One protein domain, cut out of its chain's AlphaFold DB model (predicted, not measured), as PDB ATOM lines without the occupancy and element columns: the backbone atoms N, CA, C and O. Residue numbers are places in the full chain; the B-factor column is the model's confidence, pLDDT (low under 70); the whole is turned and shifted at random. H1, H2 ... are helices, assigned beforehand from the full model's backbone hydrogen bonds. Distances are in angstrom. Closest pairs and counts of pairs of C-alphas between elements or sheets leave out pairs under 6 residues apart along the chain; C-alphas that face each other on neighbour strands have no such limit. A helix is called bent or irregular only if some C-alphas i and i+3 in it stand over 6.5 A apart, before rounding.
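This is residues 2 to 81 of the 81 residues of an uncharacterized protein of Acinetobacter baumannii (UniProt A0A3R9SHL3). Three helices lie in a flat row, with H1 in the middle, the long, kinked H2 on one side of it and the short H3 on the other. H1 runs opposite to both of its neighbours, and the two long links, residues 23 to 35 and 59 to 70, pass largely over the same broad side of the row, the second one crossing H1 to reach H3. The printed part has 80 residues, with three named helices in the order H1, H2, H3 and no named strand; its class is all helix. It is compact, with a radius of gyration of the C-alphas of 12.8 A, and its C-alphas span 39 by 28 by 17 A.

H1, residues 2 to 22, touches both other helices. It touches H2, residues 36 to 58, and their closest C-alphas are those of Asn 15 and Tyr 45, 5.4 A apart. Their lines stand at a shallow tilt of 31 degrees and run opposite ways, and the two form a helical hairpin. H2 touches H1 with residues 42 to 52 alone. H2 has a kink of 52 degrees near residue 43 and is irregular there: C-alphas 41 and 44 are 7.4 A apart. H1 also touches H3, residues 71 to 79; the closest C-alphas are those of Ile 10 and Ile 75, 5.7 A apart. H1 and H3 run opposite ways at a shallow tilt of 19 degrees. H2 and H3 are apart. Every O i to N i+4 pair is within hydrogen-bond range in H1 and H3, and 17 of 19 are in H2.

H1 begins at C-alpha 2, at (17.398, 18.218, -28.304), and measures 30.9 A from first to last C-alpha. H2, with 23 residues the longest helix, begins at C-alpha 36, at (7.364, 39.356, 1.549), and measures 31.4 A. H3 has nine residues and measures 12.4 A; it ends at C-alpha 79, at (14.415, 12.031, -18.203).

The two C-alphas farthest apart are those of His 35 and Gln 81, at 39.6 A, while those of Glu 2 and Gln 81, the first and last printed residues, are 9.8 A apart. The printed part has no cut and ends at the chain's last residue. Both links are long: 13 residues between H1 and H2, and 12 between H2 and H3. The mean pLDDT of the printed part is 89.3, and one residue, Pro 27 in the first link, is under 70.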
ATOM      1  N   GLU A   2      18.460  19.027 -28.933       85.81
ATOM      2  CA  GLU A   2      17.398  18.218 -28.304       85.81
ATOM      3  C   GLU A   2      17.554  18.029 -26.781       85.81
ATOM      4  O   GLU A   2      16.642  18.341 -26.022       85.81
ATOM      5  N   GLN A   3      18.754  17.680 -26.299       88.88
ATOM      6  CA  GLN A   3      19.020  17.592 -24.853       88.88
ATOM      7  C   GLN A   3      18.836  18.918 -24.097       88.88
ATOM      8  O   GLN A   3      18.553  18.920 -22.899       88.88
ATOM      9  N   GLU A   4      19.027  20.061 -24.759       93.00
ATOM     10  CA  GLU A   4      18.792  21.367 -24.140       93.00
ATOM     11  C   GLU A   4      17.291  21.631 -24.005       93.00
ATOM     12  O   GLU A   4      16.845  22.074 -22.948       93.00
ATOM     13  N   ILE A   5      16.515  21.284 -25.036       94.12
ATOM     14  CA  ILE A   5      15.053  21.376 -25.023       94.12
ATOM     15  C   ILE A   5      14.494  20.520 -23.885       94.12
ATOM     16  O   ILE A   5      13.784  21.057 -23.038       94.12
ATOM     17  N   LEU A   6      14.889  19.247 -23.783       93.75
ATOM     18  CA  LEU A   6      14.446  18.350 -22.707       93.75
ATOM     19  C   LEU A   6      14.762  18.919 -21.319       93.75
ATOM     20  O   LEU A   6      13.889  18.990 -20.448       93.75
ATOM     21  N   LYS A   7      15.987  19.426 -21.119       94.81
ATOM     22  CA  LYS A   7      16.371  20.096 -19.867       94.81
ATOM     23  C   LYS A   7      15.462  21.285 -19.560       94.81
ATOM     24  O   LYS A   7      15.041  21.434 -18.416       94.81
ATOM     25  N   LYS A   8      15.132  22.112 -20.557       96.31
ATOM     26  CA  LYS A   8      14.245  23.275 -20.393       96.31
ATOM     27  C   LYS A   8      12.804  22.873 -20.097       96.31
ATOM     28  O   LYS A   8      12.170  23.525 -19.270       96.31
ATOM     29  N   GLN A   9      12.305  21.803 -20.711       95.50
ATOM     30  CA  GLN A   9      10.966  21.270 -20.451       95.50
ATOM     31  C   GLN A   9      10.846  20.730 -19.022       95.50
ATOM     32  O   GLN A   9       9.932  21.111 -18.296       95.50
ATOM     33  N   ILE A  10      11.814  19.922 -18.577       95.44
ATOM     34  CA  ILE A  10      11.864  19.410 -17.200       95.44
ATOM     35  C   ILE A  10      11.979  20.563 -16.198       95.44
ATOM     36  O   ILE A  10      11.262  20.596 -15.198       95.44
ATOM     37  N   GLU A  11      12.869  21.524 -16.466       96.12
ATOM     38  CA  GLU A  11      13.044  22.712 -15.631       96.12
ATOM     39  C   GLU A  11      11.725  23.487 -15.514       96.12
ATOM     40  O   GLU A  11      11.320  23.852 -14.411       96.12
ATOM     41  N   TYR A  12      11.010  23.677 -16.621       96.00
ATOM     42  CA  TYR A  12       9.714  24.348 -16.643       96.00
ATOM     43  C   TYR A  12       8.666  23.626 -15.789       96.00
ATOM     44  O   TYR A  12       8.060  24.245 -14.912       96.00
ATOM     45  N   LEU A  13       8.501  22.317 -15.993       95.31
ATOM     46  CA  LEU A  13       7.508  21.508 -15.286       95.31
ATOM     47  C   LEU A  13       7.777  21.440 -13.778       95.31
ATOM     48  O   LEU A  13       6.844  21.593 -12.992       95.31
ATOM     49  N   HIS A  14       9.040  21.305 -13.357       94.62
ATOM     50  CA  HIS A  14       9.405  21.384 -11.938       94.62
ATOM     51  C   HIS A  14       9.002  22.720 -11.315       94.62
ATOM     52  O   HIS A  14       8.409  22.744 -10.241       94.62
ATOM     53  N   ASN A  15       9.335  23.838 -11.967       94.00
ATOM     54  CA  ASN A  15       9.039  25.156 -11.409       94.00
ATOM     55  C   ASN A  15       7.523  25.392 -11.324       94.00
ATOM     56  O   ASN A  15       7.060  25.941 -10.329       94.00
ATOM     57  N   CYS A  16       6.747  24.934 -12.312       92.94
ATOM     58  CA  CYS A  16       5.284  24.988 -12.249       92.94
ATOM     59  C   CYS A  16       4.722  24.114 -11.119       92.94
ATOM     60  O   CYS A  16       3.812  24.542 -10.418       92.94
ATOM     61  N   TYR A  17       5.293  22.927 -10.892       92.44
ATOM     62  CA  TYR A  17       4.884  22.055  -9.790       92.44
ATOM     63  C   TYR A  17       5.135  22.694  -8.418       92.44
ATOM     64  O   TYR A  17       4.247  22.688  -7.573       92.44
ATOM     65  N   PHE A  18       6.302  23.308  -8.202       90.19
ATOM     66  CA  PHE A  18       6.575  24.019  -6.948       90.19
ATOM     67  C   PHE A  18       5.655  25.225  -6.751       90.19
ATOM     68  O   PHE A  18       5.151  25.429  -5.651       90.19
ATOM     69  N   LEU A  19       5.373  25.989  -7.812       89.88
ATOM     70  CA  LEU A  19       4.382  27.064  -7.738       89.88
ATOM     71  C   LEU A  19       2.995  26.544  -7.376       89.88
ATOM     72  O   LEU A  19       2.313  27.168  -6.573       89.88
ATOM     73  N   TRP A  20       2.589  25.409  -7.941       90.06
ATOM     74  CA  TRP A  20       1.308  24.788  -7.636       90.06
ATOM     75  C   TRP A  20       1.191  24.354  -6.171       90.06
ATOM     76  O   TRP A  20       0.151  24.591  -5.567       90.06
ATOM     77  N   LEU A  21       2.243  23.768  -5.589       88.19
ATOM     78  CA  LEU A  21       2.238  23.368  -4.175       88.19
ATOM     79  C   LEU A  21       1.974  24.557  -3.238       88.19
ATOM     80  O   LEU A  21       1.284  24.407  -2.234       88.19
ATOM     81  N   GLU A  22       2.479  25.736  -3.596       86.81
ATOM     82  CA  GLU A  22       2.345  26.967  -2.808       86.81
ATOM     83  C   GLU A  22       1.076  27.773  -3.165       86.81
ATOM     84  O   GLU A  22       0.481  28.431  -2.313       86.81
ATOM     85  N   ARG A  23       0.627  27.719  -4.430       84.44
ATOM     86  CA  ARG A  23      -0.576  28.384  -4.970       84.44
ATOM     87  C   ARG A  23      -1.497  27.377  -5.685       84.44
ATOM     88  O   ARG A  23      -1.666  27.445  -6.908       84.44
ATOM     89  N   PRO A  24      -2.165  26.473  -4.950       76.62
ATOM     90  CA  PRO A  24      -2.896  25.354  -5.550       76.62
ATOM     91  C   PRO A  24      -4.119  25.777  -6.372       76.62
ATOM     92  O   PRO A  24      -4.544  25.047  -7.264       76.62
ATOM     93  N   THR A  25      -4.671  26.967  -6.118       76.38
ATOM     94  CA  THR A  25      -5.850  27.492  -6.823       76.38
ATOM     95  C   THR A  25      -5.566  27.922  -8.259       76.38
ATOM     96  O   THR A  25      -6.476  27.907  -9.082       76.38
ATOM     97  N   ASN A  26      -4.334  28.338  -8.573       72.81
ATOM     98  CA  ASN A  26      -3.934  28.651  -9.941       72.81
ATOM     99  C   ASN A  26      -2.420  28.418 -10.123       72.81
ATOM    100  O   ASN A  26      -1.623  29.325  -9.874       72.81
ATOM    101  N   PRO A  27      -2.012  27.226 -10.590       64.50
ATOM    102  CA  PRO A  27      -0.602  26.850 -10.726       64.50
ATOM    103  C   PRO A  27       0.202  27.705 -11.710       64.50
ATOM    104  O   PRO A  27       1.430  27.707 -11.680       64.50
ATOM    105  N   LEU A  28      -0.484  28.423 -12.602       73.94
ATOM    106  CA  LEU A  28       0.120  29.299 -13.601       73.94
ATOM    107  C   LEU A  28      -0.128  30.778 -13.286       73.94
ATOM    108  O   LEU A  28       0.111  31.636 -14.143       73.94
ATOM    109  N   ASP A  29      -0.581  31.096 -12.069       80.38
ATOM    110  CA  ASP A  29      -0.656  32.475 -11.608       80.38
ATOM    111  C   ASP A  29       0.746  33.021 -11.326       80.38
ATOM    112  O   ASP A  29       1.322  32.881 -10.245       80.38
ATOM    113  N   LEU A  30       1.278  33.694 -12.343       82.50
ATOM    114  CA  LEU A  30       2.555  34.393 -12.303       82.50
ATOM    115  C   LEU A  30       2.419  35.850 -11.824       82.50
ATOM    116  O   LEU A  30       3.324  36.665 -12.080       82.50
ATOM    117  N   SER A  31       1.297  36.198 -11.182       82.38
ATOM    118  CA  SER A  31       1.132  37.458 -10.461       82.38
ATOM    119  C   SER A  31       2.220  37.615  -9.405       82.38
ATOM    120  O   SER A  31       2.747  36.636  -8.869       82.38
ATOM    121  N   SER A  32       2.594  38.861  -9.129       78.75
ATOM    122  CA  SER A  32       3.597  39.152  -8.109       78.75
ATOM    123  C   SER A  32       3.193  38.554  -6.751       78.75
ATOM    124  O   SER A  32       1.999  38.480  -6.445       78.75
ATOM    125  N   PRO A  33       4.164  38.130  -5.928       81.31
ATOM    126  CA  PRO A  33       3.910  37.799  -4.531       81.31
ATOM    127  C   PRO A  33       3.151  38.932  -3.832       81.31
ATOM    128  O   PRO A  33       3.479  40.105  -4.012       81.31
ATOM    129  N   LYS A  34       2.126  38.586  -3.055       78.19
ATOM    130  CA  LYS A  34       1.287  39.532  -2.310       78.19
ATOM    131  C   LYS A  34       1.977  40.005  -1.033       78.19
ATOM    132  O   LYS A  34       1.733  41.120  -0.578       78.19
ATOM    133  N   HIS A  35       2.857  39.174  -0.470       81.31
ATOM    134  CA  HIS A  35       3.590  39.464   0.762       81.31
ATOM    135  C   HIS A  35       5.057  39.019   0.678       81.31
ATOM    136  O   HIS A  35       5.412  38.116  -0.076       81.31
ATOM    137  N   ARG A  36       5.914  39.621   1.514       81.19
ATOM    138  CA  ARG A  36       7.364  39.356   1.549       81.19
ATOM    139  C   ARG A  36       7.712  37.888   1.818       81.19
ATOM    140  O   ARG A  36       8.690  37.391   1.277       81.19
ATOM    141  N   ALA A  37       6.920  37.198   2.639       80.12
ATOM    142  CA  ALA A  37       7.113  35.772   2.898       80.12
ATOM    143  C   ALA A  37       6.933  34.955   1.612       80.12
ATOM    144  O   ALA A  37       7.819  34.205   1.227       80.12
ATOM    145  N   GLU A  38       5.836  35.181   0.891       79.38
ATOM    146  CA  GLU A  38       5.561  34.530  -0.389       79.38
ATOM    147  C   GLU A  38       6.656  34.834  -1.429       79.38
ATOM    148  O   GLU A  38       7.063  33.955  -2.182       79.38
ATOM    149  N   GLU A  39       7.220  36.043  -1.435       84.81
ATOM    150  CA  GLU A  39       8.353  36.365  -2.309       84.81
ATOM    151  C   GLU A  39       9.585  35.485  -2.050       84.81
ATOM    152  O   GLU A  39      10.237  35.063  -3.010       84.81
ATOM    153  N   LEU A  40       9.877  35.169  -0.784       83.81
ATOM    154  CA  LEU A  40      10.996  34.302  -0.408       83.81
ATOM    155  C   LEU A  40      10.790  32.855  -0.873       83.81
ATOM    156  O   LEU A  40      11.759  32.214  -1.275       83.81
ATOM    157  N   PHE A  41       9.549  32.363  -0.848       82.75
ATOM    158  CA  PHE A  41       9.233  30.980  -1.213       82.75
ATOM    159  C   PHE A  41       9.042  30.794  -2.719       82.75
ATOM    160  O   PHE A  41       9.633  29.888  -3.297       82.75
ATOM    161  N   ILE A  42       8.270  31.665  -3.382       88.06
ATOM    162  CA  ILE A  42       7.867  31.453  -4.782       88.06
ATOM    163  C   ILE A  42       8.399  32.468  -5.788       88.06
ATOM    164  O   ILE A  42       8.296  32.252  -6.999       88.06
ATOM    165  N   GLY A  43       8.999  33.570  -5.336       88.56
ATOM    166  CA  GLY A  43       9.460  34.634  -6.231       88.56
ATOM    167  C   GLY A  43      10.492  34.157  -7.259       88.56
ATOM    168  O   GLY A  43      10.464  34.582  -8.420       88.56
ATOM    169  N   SER A  44      11.382  33.241  -6.865       90.81
ATOM    170  CA  SER A  44      12.381  32.632  -7.752       90.81
ATOM    171  C   SER A  44      11.728  31.747  -8.821       90.81
ATOM    172  O   SER A  44      12.048  31.896 -10.004       90.81
ATOM    173  N   TYR A  45      10.760  30.910  -8.437       91.69
ATOM    174  CA  TYR A  45      10.017  30.042  -9.350       91.69
ATOM    175  C   TYR A  45       9.202  30.863 -10.363       91.69
ATOM    176  O   TYR A  45       9.299  30.610 -11.563       91.69
ATOM    177  N   ILE A  46       8.506  31.929  -9.938       91.56
ATOM    178  CA  ILE A  46       7.775  32.837 -10.849       91.56
ATOM    179  C   ILE A  46       8.722  33.438 -11.895       91.56
ATOM    180  O   ILE A  46       8.434  33.421 -13.097       91.56
ATOM    181  N   LYS A  47       9.869  33.982 -11.457       91.94
ATOM    182  CA  LYS A  47      10.878  34.561 -12.360       91.94
ATOM    183  C   LYS A  47      11.390  33.514 -13.350       91.94
ATOM    184  O   LYS A  47      11.551  33.815 -14.535       91.94
ATOM    185  N   LYS A  48      11.606  32.286 -12.879       94.19
ATOM    186  CA  LYS A  48      12.100  31.179 -13.692       94.19
ATOM    187  C   LYS A  48      11.091  30.741 -14.749       94.19
ATOM    188  O   LYS A  48      11.462  30.678 -15.919       94.19
ATOM    189  N   VAL A  49       9.824  30.542 -14.382       94.38
ATOM    190  CA  VAL A  49       8.748  30.203 -15.328       94.38
ATOM    191  C   VAL A  49       8.605  31.295 -16.390       94.38
ATOM    192  O   VAL A  49       8.627  30.989 -17.581       94.38
ATOM    193  N   LYS A  50       8.579  32.581 -16.004       94.44
ATOM    194  CA  LYS A  50       8.548  33.700 -16.971       94.44
ATOM    195  C   LYS A  50       9.734  33.670 -17.940       94.44
ATOM    196  O   LYS A  50       9.559  33.924 -19.129       94.44
ATOM    197  N   SER A  51      10.933  33.377 -17.438       95.81
ATOM    198  CA  SER A  51      12.142  33.270 -18.262       95.81
ATOM    199  C   SER A  51      12.058  32.106 -19.257       95.81
ATOM    200  O   SER A  51      12.332  32.286 -20.441       95.81
ATOM    201  N   LEU A  52      11.595  30.937 -18.809       96.12
ATOM    202  CA  LEU A  52      11.445  29.746 -19.648       96.12
ATOM    203  C   LEU A  52      10.374  29.925 -20.726       96.12
ATOM    204  O   LEU A  52      10.637  29.609 -21.880       96.12
ATOM    205  N   ARG A  53       9.226  30.535 -20.403       95.12
ATOM    206  CA  ARG A  53       8.200  30.893 -21.400       95.12
ATOM    207  C   ARG A  53       8.757  31.776 -22.513       95.12
ATOM    208  O   ARG A  53       8.507  31.538 -23.692       95.12
ATOM    209  N   ARG A  54       9.561  32.784 -22.152       95.94
ATOM    210  CA  ARG A  54      10.249  33.635 -23.138       95.94
ATOM    211  C   ARG A  54      11.243  32.838 -23.972       95.94
ATOM    212  O   ARG A  54      11.346  33.092 -25.165       95.94
ATOM    213  N   TRP A  55      11.964  31.901 -23.358       97.00
ATOM    214  CA  TRP A  55      12.907  31.042 -24.066       97.00
ATOM    215  C   TRP A  55      12.193  30.135 -25.076       97.00
ATOM    216  O   TRP A  55      12.590  30.135 -26.236       97.00
ATOM    217  N   PHE A  56      11.107  29.450 -24.696       96.62
ATOM    218  CA  PHE A  56      10.320  28.630 -25.627       96.62
ATOM    219  C   PHE A  56       9.795  29.466 -26.794       96.62
ATOM    220  O   PHE A  56      10.053  29.137 -27.947       96.62
ATOM    221  N   LYS A  57       9.192  30.627 -26.500       95.94
ATOM    222  CA  LYS A  57       8.705  31.557 -27.526       95.94
ATOM    223  C   LYS A  57       9.811  32.036 -28.471       95.94
ATOM    224  O   LYS A  57       9.591  32.096 -29.672       95.94
ATOM    225  N   LYS A  58      10.990  32.392 -27.945       96.88
ATOM    226  CA  LYS A  58      12.129  32.865 -28.752       96.88
ATOM    227  C   LYS A  58      12.645  31.790 -29.712       96.88
ATOM    228  O   LYS A  58      13.148  32.136 -30.770       96.88
ATOM    229  N   ASN A  59      12.547  30.522 -29.324       95.62
ATOM    230  CA  ASN A  59      12.995  29.387 -30.128       95.62
ATOM    231  C   ASN A  59      11.855  28.745 -30.939       95.62
ATOM    232  O   ASN A  59      12.060  27.670 -31.486       95.62
ATOM    233  N   GLU A  60      10.666  29.361 -30.980       95.81
ATOM    234  CA  GLU A  60       9.480  28.826 -31.673       95.81
ATOM    235  C   GLU A  60       9.084  27.412 -31.207       95.81
ATOM    236  O   GLU A  60       8.491  26.626 -31.941       95.81
ATOM    237  N   LEU A  61       9.399  27.091 -29.949       94.62
ATOM    238  CA  LEU A  61       9.083  25.812 -29.326       94.62
ATOM    239  C   LEU A  61       7.764  25.904 -28.551       94.62
ATOM    240  O   LEU A  61       7.499  26.930 -27.912       94.62
ATOM    241  N   PRO A  62       6.954  24.831 -28.539       92.19
ATOM    242  CA  PRO A  62       5.759  24.785 -27.716       92.19
ATOM    243  C   PRO A  62       6.120  24.775 -26.225       92.19
ATOM    244  O   PRO A  62       7.067  24.115 -25.788       92.19
ATOM    245  N   GLU A  63       5.332  25.501 -25.434       90.19
ATOM    246  CA  GLU A  63       5.397  25.435 -23.977       90.19
ATOM    247  C   GLU A  63       4.880  24.065 -23.499       90.19
ATOM    248  O   GLU A  63       3.842  23.611 -23.987       90.19
ATOM    249  N   PRO A  64       5.558  23.397 -22.549       91.56
ATOM    250  CA  PRO A  64       5.058  22.153 -21.975       91.56
ATOM    251  C   PRO A  64       3.710  22.355 -21.287       91.56
ATOM    252  O   PRO A  64       3.538  23.288 -20.499       91.56
ATOM    253  N   LEU A  65       2.778  21.437 -21.530       90.50
ATOM    254  CA  LEU A  65       1.515  21.403 -20.804       90.50
ATOM    255  C   LEU A  65       1.780  20.990 -19.355       90.50
ATOM    256  O   LEU A  65       2.387  19.952 -19.094       90.50
ATOM    257  N   PHE A  66       1.341  21.826 -18.419       91.81
ATOM    258  CA  PHE A  66       1.418  21.526 -16.998       91.81
ATOM    259  C   PHE A  66       0.078  20.976 -16.506       91.81
ATOM    260  O   PHE A  66      -0.943  21.655 -16.599       91.81
ATOM    261  N   ASP A  67       0.118  19.777 -15.935       91.31
ATOM    262  CA  ASP A  67      -1.003  19.133 -15.258       91.31
ATOM    263  C   ASP A  67      -0.513  18.590 -13.902       91.31
ATOM    264  O   ASP A  67       0.346  17.702 -13.880       91.31
ATOM    265  N   PRO A  68      -1.029  19.094 -12.764       88.88
ATOM    266  CA  PRO A  68      -0.630  18.633 -11.436       88.88
ATOM    267  C   PRO A  68      -0.744  17.121 -11.225       88.88
ATOM    268  O   PRO A  68       0.033  16.558 -10.457       88.88
ATOM    269  N   SER A  69      -1.701  16.463 -11.885       90.19
ATOM    270  CA  SER A  69      -1.979  15.039 -11.686       90.19
ATOM    271  C   SER A  69      -0.973  14.123 -12.386       90.19
ATOM    272  O   SER A  69      -0.719  13.015 -11.919       90.19
ATOM    273  N   THR A  70      -0.342  14.603 -13.461       92.69
ATOM    274  CA  THR A  70       0.550  13.810 -14.322       92.69
ATOM    275  C   THR A  70       1.966  14.386 -14.427       92.69
ATOM    276  O   THR A  70       2.851  13.765 -15.019       92.69
ATOM    277  N   VAL A  71       2.242  15.553 -13.829       92.50
ATOM    278  CA  VAL A  71       3.529  16.261 -13.978       92.50
ATOM    279  C   VAL A  71       4.735  15.447 -13.508       92.50
ATOM    280  O   VAL A  71       5.772  15.462 -14.168       92.50
ATOM    281  N   GLN A  72       4.620  14.701 -12.408       91.88
ATOM    282  CA  GLN A  72       5.724  13.874 -11.900       91.88
ATOM    283  C   GLN A  72       6.069  12.735 -12.868       91.88
ATOM    284  O   GLN A  72       7.243  12.485 -13.148       91.88
ATOM    285  N   GLU A  73       5.051  12.082 -13.428       93.75
ATOM    286  CA  GLU A  73       5.225  11.042 -14.442       93.75
ATOM    287  C   GLU A  73       5.789  11.619 -15.745       93.75
ATOM    288  O   GLU A  73       6.756  11.089 -16.291       93.75
ATOM    289  N   THR A  74       5.270  12.764 -16.189       92.75
ATOM    290  CA  THR A  74       5.766  13.480 -17.373       92.75
ATOM    291  C   THR A  74       7.254  13.806 -17.238       92.75
ATOM    292  O   THR A  74       8.040  13.530 -18.142       92.75
ATOM    293  N   ILE A  75       7.680  14.327 -16.083       91.69
ATOM    294  CA  ILE A  75       9.092  14.627 -15.812       91.69
ATOM    295  C   ILE A  75       9.944  13.356 -15.820       91.69
ATOM    296  O   ILE A  75      11.062  13.375 -16.338       91.69
ATOM    297  N   LYS A  76       9.441  12.255 -15.250       92.88
ATOM    298  CA  LYS A  76      10.138  10.966 -15.261       92.88
ATOM    299  C   LYS A  76      10.341  10.467 -16.691       92.88
ATOM    300  O   LYS A  76      11.459  10.094 -17.030       92.88
ATOM    301  N   ASN A  77       9.305  10.520 -17.525       91.69
ATOM    302  CA  ASN A  77       9.368  10.079 -18.917       91.69
ATOM    303  C   ASN A  77      10.352  10.926 -19.738       91.69
ATOM    304  O   ASN A  77      11.170  10.370 -20.460       91.69
ATOM    305  N   LEU A  78      10.356  12.251 -19.550       89.38
ATOM    306  CA  LEU A  78      11.303  13.157 -20.218       89.38
ATOM    307  C   LEU A  78      12.769  12.912 -19.831       89.38
ATOM    308  O   LEU A  78      13.663  13.236 -20.602       89.38
ATOM    309  N   ARG A  79      13.046  12.373 -18.636       89.25
ATOM    310  CA  ARG A  79      14.415  12.031 -18.203       89.25
ATOM    311  C   ARG A  79      14.942  10.728 -18.800       89.25
ATOM    312  O   ARG A  79      16.136  10.470 -18.682       89.25
ATOM    313  N   LEU A  80      14.056   9.889 -19.332       87.50
ATOM    314  CA  LEU A  80      14.389   8.586 -19.909       87.50
ATOM    315  C   LEU A  80      14.615   8.654 -21.431       87.50
ATOM    316  O   LEU A  80      14.980   7.637 -22.018       87.50
ATOM    317  N   GLN A  81      14.382   9.822 -22.038       82.12
ATOM    318  CA  GLN A  81      14.663  10.147 -23.441       82.12
ATOM    319  C   GLN A  81      16.085  10.694 -23.593       82.12
ATOM    320  O   GLN A  81      16.741  10.329 -24.591       82.12
TER     321      GLN A  81